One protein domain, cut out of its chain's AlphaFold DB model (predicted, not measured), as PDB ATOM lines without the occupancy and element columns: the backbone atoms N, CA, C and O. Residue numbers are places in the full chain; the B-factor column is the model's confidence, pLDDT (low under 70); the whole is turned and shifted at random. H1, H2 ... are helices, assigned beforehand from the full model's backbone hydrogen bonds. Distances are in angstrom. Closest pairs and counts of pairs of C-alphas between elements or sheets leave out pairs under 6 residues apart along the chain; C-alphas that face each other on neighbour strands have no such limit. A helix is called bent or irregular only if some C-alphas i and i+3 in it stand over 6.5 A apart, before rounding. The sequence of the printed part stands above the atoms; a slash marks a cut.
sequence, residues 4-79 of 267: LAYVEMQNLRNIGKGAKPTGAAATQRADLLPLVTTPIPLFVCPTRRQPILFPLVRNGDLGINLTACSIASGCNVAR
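AT A GLANCE: This is residues 4 to 79 of the 267 residues of the protein "DUF1559 domain-containing protein" of Pirellulales bacterium (UniProt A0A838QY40). A flat, layered course of loops with little regular structure: H3 lies in the middle, between the strip of H1 and the loops of residues 37 to 79, and H2 sits at one far end. The 76 printed residues have three named helices, H1, H2, H3, holding 16 residues, and no named strand; the class is all helix. The whole is only just compact, close to loose, with a radius of gyration of the C-alphas of 13.5 A and spans of 43 by 30 by 13 A.

IN THESE COORDINATES: H3, residues 30 to 36, measures 10.3 A from C-alpha 30 at (147.113, 178.624, 192.189) to C-alpha 36 at (153.353, 170.520, 190.706); it is irregular, with C-alphas 31 and 34 7.3 A apart. H2 is residues 24 to 28, 6.1 A. H1 is residues 10 to 13, 4.8 A, beginning at (158.104, 168.586, 204.213).

HOW THE PARTS SIT: H3 and H1 only just touch, with 3 pairs of C-alphas within 8 A, the closest those of Leu 35 and Leu 12, 5.9 A. H2 and H3 meet only through their tight link; H1 and H2 are apart. Residues 54 to 55 pair antiparallel with 76 to 77. Every O i to N i+4 pair is within hydrogen-bond range in H2; in H3 1 of 3 is, beside 3 of 4 O i to N i+3 pairs; H1 is too short.

THE WHOLE: The C-alphas farthest apart, of Gly 23 and Thr 47, are 43.4 A apart. The printed part has no cut, no link between helices is long, and no printed residue is under 70 in pLDDT.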
ATOM      1  N   LEU A   4     156.760 162.530 200.643       94.38
ATOM      2  CA  LEU A   4     157.488 163.801 200.766       94.38
ATOM      3  C   LEU A   4     157.885 164.176 202.207       94.38
ATOM      4  O   LEU A   4     158.852 164.906 202.394       94.38
ATOM      5  N   ALA A   5     157.183 163.671 203.230       93.56
ATOM      6  CA  ALA A   5     157.584 163.881 204.632       93.56
ATOM      7  C   ALA A   5     158.886 163.160 205.004       93.56
ATOM      8  O   ALA A   5     159.558 163.565 205.944       93.56
ATOM      9  N   TYR A   6     159.212 162.082 204.293       93.31
ATOM     10  CA  TYR A   6     160.308 161.173 204.622       93.31
ATOM     11  C   TYR A   6     161.545 161.392 203.747       93.31
ATOM     12  O   TYR A   6     162.537 160.694 203.907       93.31
ATOM     13  N   VAL A   7     161.481 162.353 202.822       93.88
ATOM     14  CA  VAL A   7     162.552 162.659 201.859       93.88
ATOM     15  C   VAL A   7     162.896 164.148 201.881       93.88
ATOM     16  O   VAL A   7     163.149 164.756 200.850       93.88
ATOM     17  N   GLU A   8     162.820 164.750 203.071       94.50
ATOM     18  CA  GLU A   8     163.194 166.150 203.341       94.50
ATOM     19  C   GLU A   8     162.376 167.206 202.565       94.50
ATOM     20  O   GLU A   8     162.694 168.391 202.563       94.50
ATOM     21  N   MET A   9     161.237 166.812 201.987       95.25
ATOM     22  CA  MET A   9     160.340 167.671 201.203       95.25
ATOM     23  C   MET A   9     159.089 168.083 201.998       95.25
ATOM     24  O   MET A   9     157.997 168.258 201.450       95.25
ATOM     25  N   GLN A  10     159.224 168.260 203.318       95.00
ATOM     26  CA  GLN A  10     158.104 168.586 204.213       95.00
ATOM     27  C   GLN A  10     157.436 169.929 203.867       95.00
ATOM     28  O   GLN A  10     156.221 170.067 204.028       95.00
ATOM     29  N   ASN A  11     158.205 170.898 203.364       94.38
ATOM     30  CA  ASN A  11     157.676 172.183 202.903       94.38
ATOM     31  C   ASN A  11     156.740 171.993 201.708       94.38
ATOM     32  O   ASN A  11     155.606 172.466 201.744       94.38
ATOM     33  N   LEU A  12     157.174 171.217 200.710       94.75
ATOM     34  CA  LEU A  12     156.364 170.869 199.545       94.75
ATOM     35  C   LEU A  12     155.115 170.076 199.961       94.75
ATOM     36  O   LEU A  12     154.009 170.374 199.522       94.75
ATOM     37  N   ARG A  13     155.266 169.136 200.909       94.31
ATOM     38  CA  ARG A  13     154.148 168.374 201.488       94.31
ATOM     39  C   ARG A  13     153.101 169.249 202.194       94.31
ATOM     40  O   ARG A  13     151.950 168.849 202.347       94.31
ATOM     41  N   ASN A  14     153.483 170.399 202.727       95.06
ATOM     42  CA  ASN A  14     152.552 171.233 203.485       95.06
ATOM     43  C   ASN A  14     151.791 172.235 202.605       95.06
ATOM     44  O   ASN A  14     150.895 172.910 203.114       95.06
ATOM     45  N   ILE A  15     152.092 172.313 201.305       94.12
ATOM     46  CA  ILE A  15     151.380 173.187 200.370       94.12
ATOM     47  C   ILE A  15     149.895 172.802 200.308       94.12
ATOM     48  O   ILE A  15     149.533 171.638 200.165       94.12
ATOM     49  N   GLY A  16     149.015 173.792 200.454       89.44
ATOM     50  CA  GLY A  16     147.562 173.592 200.468       89.44
ATOM     51  C   GLY A  16     147.010 172.947 201.748       89.44
ATOM     52  O   GLY A  16     145.797 172.749 201.853       89.44
ATOM     53  N   LYS A  17     147.845 172.630 202.752       91.25
ATOM     54  CA  LYS A  17     147.378 172.042 204.016       91.25
ATOM     55  C   LYS A  17     146.425 172.998 204.735       91.25
ATOM     56  O   LYS A  17     146.784 174.122 205.068       91.25
ATOM     57  N   GLY A  18     145.214 172.520 205.013       88.00
ATOM     58  CA  GLY A  18     144.173 173.302 205.686       88.00
ATOM     59  C   GLY A  18     143.474 174.331 204.794       88.00
ATOM     60  O   GLY A  18     142.563 175.006 205.272       88.00
ATOM     61  N   ALA A  19     143.847 174.435 203.513       87.31
ATOM     62  CA  ALA A  19     143.166 175.310 202.571       87.31
ATOM     63  C   ALA A  19     141.724 174.830 202.335       87.31
ATOM     64  O   ALA A  19     141.470 173.642 202.136       87.31
ATOM     65  N   LYS A  20     140.779 175.775 202.338       84.75
ATOM     66  CA  LYS A  20     139.360 175.555 202.015       84.75
ATOM     67  C   LYS A  20     138.933 176.538 200.921       84.75
ATOM     68  O   LYS A  20     138.220 177.498 201.211       84.75
ATOM     69  N   PRO A  21     139.458 176.381 199.696       82.69
ATOM     70  CA  PRO A  21     139.220 177.335 198.626       82.69
ATOM     71  C   PRO A  21     137.754 177.290 198.178       82.69
ATOM     72  O   PRO A  21     137.144 176.224 198.116       82.69
ATOM     73  N   THR A  22     137.193 178.452 197.856       82.50
ATOM     74  CA  THR A  22     135.804 178.617 197.401       82.50
ATOM     75  C   THR A  22     135.758 179.412 196.095       82.50
ATOM     76  O   THR A  22     136.735 180.059 195.710       82.50
ATOM     77  N   GLY A  23     134.631 179.348 195.378       85.50
ATOM     78  CA  GLY A  23     134.467 180.041 194.097       85.50
ATOM     79  C   GLY A  23     135.540 179.642 193.076       85.50
ATOM     80  O   GLY A  23     135.911 178.474 192.990       85.50
ATOM     81  N   ALA A  24     136.072 180.617 192.334       81.06
ATOM     82  CA  ALA A  24     137.113 180.384 191.327       81.06
ATOM     83  C   ALA A  24     138.406 179.776 191.907       81.06
ATOM     84  O   ALA A  24     139.070 178.987 191.240       81.06
ATOM     85  N   ALA A  25     138.742 180.073 193.168       81.62
ATOM     86  CA  ALA A  25     139.926 179.504 193.805       81.62
ATOM     87  C   ALA A  25     139.806 177.983 193.999       81.62
ATOM     88  O   ALA A  25     140.827 177.301 194.054       81.62
ATOM     89  N   ALA A  26     138.583 177.439 194.088       78.94
ATOM     90  CA  ALA A  26     138.357 176.004 194.264       78.94
ATOM     91  C   ALA A  26     138.831 175.178 193.058       78.94
ATOM     92  O   ALA A  26     139.291 174.050 193.245       78.94
ATOM     93  N   THR A  27     138.753 175.749 191.854       82.81
ATOM     94  CA  THR A  27     139.178 175.114 190.599       82.81
ATOM     95  C   THR A  27     140.571 175.563 190.165       82.81
ATOM     96  O   THR A  27     141.379 174.726 189.781       82.81
ATOM     97  N   GLN A  28     140.902 176.852 190.296       87.50
ATOM     98  CA  GLN A  28     142.212 177.375 189.888       87.50
ATOM     99  C   GLN A  28     143.359 176.787 190.704       87.50
ATOM    100  O   GLN A  28     144.373 176.401 190.131       87.50
ATOM    101  N   ARG A  29     143.205 176.745 192.035       91.06
ATOM    102  CA  ARG A  29     144.211 176.240 192.984       91.06
ATOM    103  C   ARG A  29     145.638 176.722 192.706       91.06
ATOM    104  O   ARG A  29     146.594 175.961 192.798       91.06
ATOM    105  N   ALA A  30     145.799 178.016 192.414       91.50
ATOM    106  CA  ALA A  30     147.113 178.624 192.189       91.50
ATOM    107  C   ALA A  30     148.083 178.417 193.376       91.50
ATOM    108  O   ALA A  30     149.295 178.387 193.183       91.50
ATOM    109  N   ASP A  31     147.551 178.195 194.588       92.06
ATOM    110  CA  ASP A  31     148.308 177.796 195.780       92.06
ATOM    111  C   ASP A  31     149.093 176.488 195.598       92.06
ATOM    112  O   ASP A  31     150.129 176.307 196.233       92.06
ATOM    113  N   LEU A  32     148.628 175.588 194.726       94.06
ATOM    114  CA  LEU A  32     149.256 174.302 194.433       94.06
ATOM    115  C   LEU A  32     150.265 174.355 193.283       94.06
ATOM    116  O   LEU A  32     150.919 173.346 193.030       94.06
ATOM    117  N   LEU A  33     150.435 175.485 192.589       94.50
ATOM    118  CA  LEU A  33     151.403 175.561 191.489       94.50
ATOM    119  C   LEU A  33     152.813 175.140 191.927       94.50
ATOM    120  O   LEU A  33     153.356 174.240 191.291       94.50
ATOM    121  N   PRO A  34     153.381 175.648 193.041       95.31
ATOM    122  CA  PRO A  34     154.724 175.241 193.444       95.31
ATOM    123  C   PRO A  34     154.828 173.748 193.773       95.31
ATOM    124  O   PRO A  34     155.906 173.181 193.630       95.31
ATOM    125  N   LEU A  35     153.732 173.090 194.179       95.12
ATOM    126  CA  LEU A  35     153.715 171.641 194.375       95.12
ATOM    127  C   LEU A  35     154.007 170.931 193.048       95.12
ATOM    128  O   LEU A  35     154.955 170.160 192.975       95.12
ATOM    129  N   VAL A  36     153.236 171.220 191.998       95.25
ATOM    130  CA  VAL A  36     153.353 170.520 190.706       95.25
ATOM    131  C   VAL A  36     154.510 171.015 189.835       95.25
ATOM    132  O   VAL A  36     154.865 170.333 188.878       95.25
ATOM    133  N   THR A  37     155.111 172.167 190.153       96.19
ATOM    134  CA  THR A  37     156.228 172.769 189.400       96.19
ATOM    135  C   THR A  37     157.569 172.749 190.141       96.19
ATOM    136  O   THR A  37     158.512 173.421 189.725       96.19
ATOM    137  N   THR A  38     157.699 171.968 191.216       96.56
ATOM    138  CA  THR A  38     158.998 171.712 191.861       96.56
ATOM    139  C   THR A  38     159.553 170.370 191.380       96.56
ATOM    140  O   THR A  38     158.961 169.339 191.701       96.56
ATOM    141  N   PRO A  39     160.679 170.332 190.639       95.62
ATOM    142  CA  PRO A  39     161.318 169.073 190.275       95.62
ATOM    143  C   PRO A  39     161.782 168.299 191.511       95.62
ATOM    144  O   PRO A  39     162.345 168.878 192.441       95.62
ATOM    145  N   ILE A  40     161.580 166.982 191.509       94.88
ATOM    146  CA  ILE A  40     161.974 166.110 192.618       94.88
ATOM    147  C   ILE A  40     162.863 164.990 192.066       94.88
ATOM    148  O   ILE A  40     162.332 164.019 191.527       94.88
ATOM    149  N   PRO A  41     164.201 165.090 192.210       95.25
ATOM    150  CA  PRO A  41     165.144 164.128 191.633       95.25
ATOM    151  C   PRO A  41     164.870 162.665 191.983       95.25
ATOM    152  O   PRO A  41     165.101 161.796 191.156       95.25
ATOM    153  N   LEU A  42     164.314 162.399 193.168       94.56
ATOM    154  CA  LEU A  42     163.930 161.056 193.609       94.56
ATOM    155  C   LEU A  42     162.980 160.333 192.638       94.56
ATOM    156  O   LEU A  42     162.998 159.111 192.570       94.56
ATOM    157  N   PHE A  43     162.131 161.070 191.921       95.19
ATOM    158  CA  PHE A  43     161.138 160.483 191.024       95.19
ATOM    159  C   PHE A  43     161.645 160.308 189.594       95.19
ATOM    160  O   PHE A  43     160.914 159.781 188.768       95.19
ATOM    161  N   VAL A  44     162.868 160.728 189.276       96.62
ATOM    162  CA  VAL A  44     163.386 160.735 187.905       96.62
ATOM    163  C   VAL A  44     164.571 159.788 187.813       96.62
ATOM    164  O   VAL A  44     165.487 159.854 188.631       96.62
ATOM    165  N   CYS A  45     164.563 158.911 186.813       96.75
ATOM    166  CA  CYS A  45     165.653 157.976 186.601       96.75
ATOM    167  C   CYS A  45     166.843 158.727 185.978       96.75
ATOM    168  O   CYS A  45     166.706 159.252 184.867       96.75
ATOM    169  N   PRO A  46     168.027 158.766 186.630       95.25
ATOM    170  CA  PRO A  46     169.159 159.561 186.150       95.25
ATOM    171  C   PRO A  46     169.676 159.165 184.763       95.25
ATOM    172  O   PRO A  46     170.296 159.983 184.088       95.25
ATOM    173  N   THR A  47     169.446 157.919 184.335       92.31
ATOM    174  CA  THR A  47     169.830 157.456 182.992       92.31
ATOM    175  C   THR A  47     168.780 157.764 181.935       92.31
ATOM    176  O   THR A  47     169.105 157.725 180.752       92.31
ATOM    177  N   ARG A  48     167.538 158.061 182.338       95.19
ATOM    178  CA  ARG A  48     166.444 158.355 181.411       95.19
ATOM    179  C   ARG A  48     166.397 159.839 181.065       95.19
ATOM    180  O   ARG A  48     166.401 160.193 179.888       95.19
ATOM    181  N   ARG A  49     166.346 160.715 182.075       95.31
ATOM    182  CA  ARG A  49     166.241 162.170 181.879       95.31
ATOM    183  C   ARG A  49     166.661 162.965 183.115       95.31
ATOM    184  O   ARG A  49     166.827 162.430 184.204       95.31
ATOM    185  N   GLN A  50     166.855 164.270 182.934       95.94
ATOM    186  CA  GLN A  50     167.147 165.183 184.039       95.94
ATOM    187  C   GLN A  50     165.870 165.529 184.824       95.94
ATOM    188  O   GLN A  50     164.797 165.624 184.224       95.94
ATOM    189  N   PRO A  51     165.968 165.789 186.141       96.00
ATOM    190  CA  PRO A  51     164.841 166.238 186.950       96.00
ATOM    191  C   PRO A  51     164.561 167.725 186.715       96.00
ATOM    192  O   PRO A  51     164.902 168.584 187.528       96.00
ATOM    193  N   ILE A  52     163.952 168.021 185.572       96.44
ATOM    194  CA  ILE A  52     163.500 169.353 185.160       96.44
ATOM    195  C   ILE A  52     161.970 169.384 185.050       96.44
ATOM    196  O   ILE A  52     161.291 168.407 185.368       96.44
ATOM    197  N   LEU A  53     161.420 170.526 184.638       97.50
ATOM    198  CA  LEU A  53     160.001 170.643 184.315       97.50
ATOM    199  C   LEU A  53     159.756 170.306 182.847       97.50
ATOM    200  O   LEU A  53     160.568 170.641 181.986       97.50
ATOM    201  N   PHE A  54     158.610 169.688 182.586       96.44
ATOM    202  CA  PHE A  54     158.178 169.260 181.261       96.44
ATOM    203  C   PHE A  54     156.896 169.992 180.869       96.44
ATOM    204  O   PHE A  54     156.042 170.211 181.735       96.44
ATOM    205  N   PRO A  55     156.731 170.374 179.596       96.25
ATOM    206  CA  PRO A  55     155.585 171.163 179.180       96.25
ATOM    207  C   PRO A  55     154.288 170.356 179.287       96.25
ATOM    208  O   PRO A  55     154.212 169.190 178.894       96.25
ATOM    209  N   LEU A  56     153.244 171.003 179.804       95.94
ATOM    210  CA  LEU A  56     151.877 170.522 179.668       95.94
ATOM    211  C   LEU A  56     151.387 170.893 178.267       95.94
ATOM    212  O   LEU A  56     151.131 172.062 177.983       95.94
ATOM    213  N   VAL A  57     151.254 169.893 177.400       95.44
ATOM    214  CA  VAL A  57     150.833 170.079 175.999       95.44
ATOM    215  C   VAL A  57     149.505 169.389 175.682       95.44
ATOM    216  O   VAL A  57     148.959 169.551 174.594       95.44
ATOM    217  N   ARG A  58     148.941 168.657 176.653       89.88
ATOM    218  CA  ARG A  58     147.701 167.883 176.510       89.88
ATOM    219  C   ARG A  58     146.649 168.315 177.537       89.88
ATOM    220  O   ARG A  58     146.967 168.888 178.573       89.88
ATOM    221  N   ASN A  59     145.384 168.045 177.215       80.25
ATOM    222  CA  ASN A  59     144.205 168.162 178.090       80.25
ATOM    223  C   ASN A  59     143.779 169.565 178.574       80.25
ATOM    224  O   ASN A  59     142.916 169.660 179.440       80.25
ATOM    225  N   GLY A  60     144.256 170.654 177.959       89.75
ATOM    226  CA  GLY A  60     143.800 172.022 178.251       89.75
ATOM    227  C   GLY A  60     144.296 172.530 179.607       89.75
ATOM    228  O   GLY A  60     145.198 173.360 179.639       89.75
ATOM    229  N   ASP A  61     143.755 171.985 180.693       91.69
ATOM    230  CA  ASP A  61     144.147 172.219 182.084       91.69
ATOM    231  C   ASP A  61     144.790 170.953 182.680       91.69
ATOM    232  O   ASP A  61     144.452 169.833 182.300       91.69
ATOM    233  N   LEU A  62     145.686 171.110 183.661       90.69
ATOM    234  CA  LEU A  62     146.340 169.978 184.335       90.69
ATOM    235  C   LEU A  62     145.335 169.094 185.090       90.69
ATOM    236  O   LEU A  62     145.532 167.887 185.211       90.69
ATOM    237  N   GLY A  63     144.272 169.701 185.618       88.06
ATOM    238  CA  GLY A  63     143.203 169.009 186.321       88.06
ATOM    239  C   GLY A  63     142.079 169.956 186.732       88.06
ATOM    240  O   GLY A  63     142.262 171.169 186.823       88.06
ATOM    241  N   ILE A  64     140.912 169.383 187.034       85.12
ATOM    242  CA  ILE A  64     139.691 170.126 187.405       85.12
ATOM    243  C   ILE A  64     139.912 171.017 188.641       85.12
ATOM    244  O   ILE A  64     139.308 172.081 188.782       85.12
ATOM    245  N   ASN A  65     140.791 170.584 189.541       85.38
ATOM    246  CA  ASN A  65     141.170 171.284 190.760       85.38
ATOM    247  C   ASN A  65     142.572 171.913 190.669       85.38
ATOM    248  O   ASN A  65     143.217 172.050 191.704       85.38
ATOM    249  N   LEU A  66     143.070 172.239 189.471       91.12
ATOM    250  CA  LEU A  66     144.319 172.985 189.278       91.12
ATOM    251  C   LEU A  66     144.367 173.712 187.922       91.12
ATOM    252  O   LEU A  66     145.365 173.650 187.207       91.12
ATOM    253  N   THR A  67     143.303 174.433 187.563       93.31
ATOM    254  CA  THR A  67     143.207 175.114 186.253       93.31
ATOM    255  C   THR A  67     144.152 176.311 186.097       93.31
ATOM    256  O   THR A  67     144.327 176.832 184.999       93.31
ATOM    257  N   ALA A  68     144.826 176.743 187.171       94.50
ATOM    258  CA  ALA A  68     145.917 177.712 187.070       94.50
ATOM    259  C   ALA A  68     147.148 177.155 186.328       94.50
ATOM    260  O   ALA A  68     147.971 177.938 185.862       94.50
ATOM    261  N   CYS A  69     147.282 175.827 186.226       95.62
ATOM    262  CA  CYS A  69     148.261 175.171 185.365       95.62
ATOM    263  C   CYS A  69     147.553 174.642 184.116       95.62
ATOM    264  O   CYS A  69     146.825 173.654 184.181       95.62
ATOM    265  N   SER A  70     147.766 175.300 182.981       95.69
ATOM    266  CA  SER A  70     147.113 174.978 181.707       95.69
ATOM    267  C   SER A  70     148.046 175.171 180.512       95.69
ATOM    268  O   SER A  70     149.051 175.884 180.610       95.69
ATOM    269  N   ILE A  71     147.691 174.591 179.363       95.81
ATOM    270  CA  ILE A  71     148.367 174.828 178.077       95.81
ATOM    271  C   ILE A  71     148.371 176.330 177.769       95.81
ATOM    272  O   ILE A  71     149.400 176.891 177.401       95.81
ATOM    273  N   ALA A  72     147.235 177.006 177.981       95.31
ATOM    274  CA  ALA A  72     147.094 178.439 177.725       95.31
ATOM    275  C   ALA A  72     148.037 179.294 178.590       95.31
ATOM    276  O   ALA A  72     148.493 180.346 178.149       95.31
ATOM    277  N   SER A  73     148.354 178.837 179.804       94.56
ATOM    278  CA  SER A  73     149.328 179.492 180.688       94.56
ATOM    279  C   SER A  73     150.792 179.152 180.374       94.56
ATOM    280  O   SER A  73     151.686 179.736 180.982       94.56
ATOM    281  N   GLY A  74     151.057 178.208 179.460       95.25
ATOM    282  CA  GLY A  74     152.404 177.687 179.207       95.25
ATOM    283  C   GLY A  74     152.973 176.901 180.393       95.25
ATOM    284  O   GLY A  74     154.168 176.992 180.680       95.25
ATOM    285  N   CYS A  75     152.119 176.183 181.129       96.56
ATOM    286  CA  CYS A  75     152.528 175.499 182.350       96.56
ATOM    287  C   CYS A  75     153.534 174.370 182.072       96.56
ATOM    288  O   CYS A  75     153.396 173.616 181.111       96.56
ATOM    289  N   ASN A  76     154.522 174.224 182.958       96.88
ATOM    290  CA  ASN A  76     155.468 173.110 182.956       96.88
ATOM    291  C   ASN A  76     155.415 172.404 184.315       96.88
ATOM    292  O   ASN A  76     155.377 173.076 185.345       96.88
ATOM    293  N   VAL A  77     155.427 171.073 184.327       96.88
ATOM    294  CA  VAL A  77     155.195 170.251 185.523       96.88
ATOM    295  C   VAL A  77     156.334 169.275 185.795       96.88
ATOM    296  O   VAL A  77     157.029 168.826 184.884       96.88
ATOM    297  N   ALA A  78     156.519 168.940 187.069       96.38
ATOM    298  CA  ALA A  78     157.406 167.877 187.511       96.38
ATOM    299  C   ALA A  78     156.763 166.508 187.259       96.38
ATOM    300  O   ALA A  78     155.572 166.310 187.523       96.38
ATOM    301  N   ARG A  79     157.569 165.557 186.777       95.38
ATOM    302  CA  ARG A  79     157.136 164.211 186.376       95.38
ATOM    303  C   ARG A  79     157.994 163.120 187.005       95.38
ATOM    304  O   ARG A  79     158.965 163.413 187.699       95.38
TER     305      ARG A  79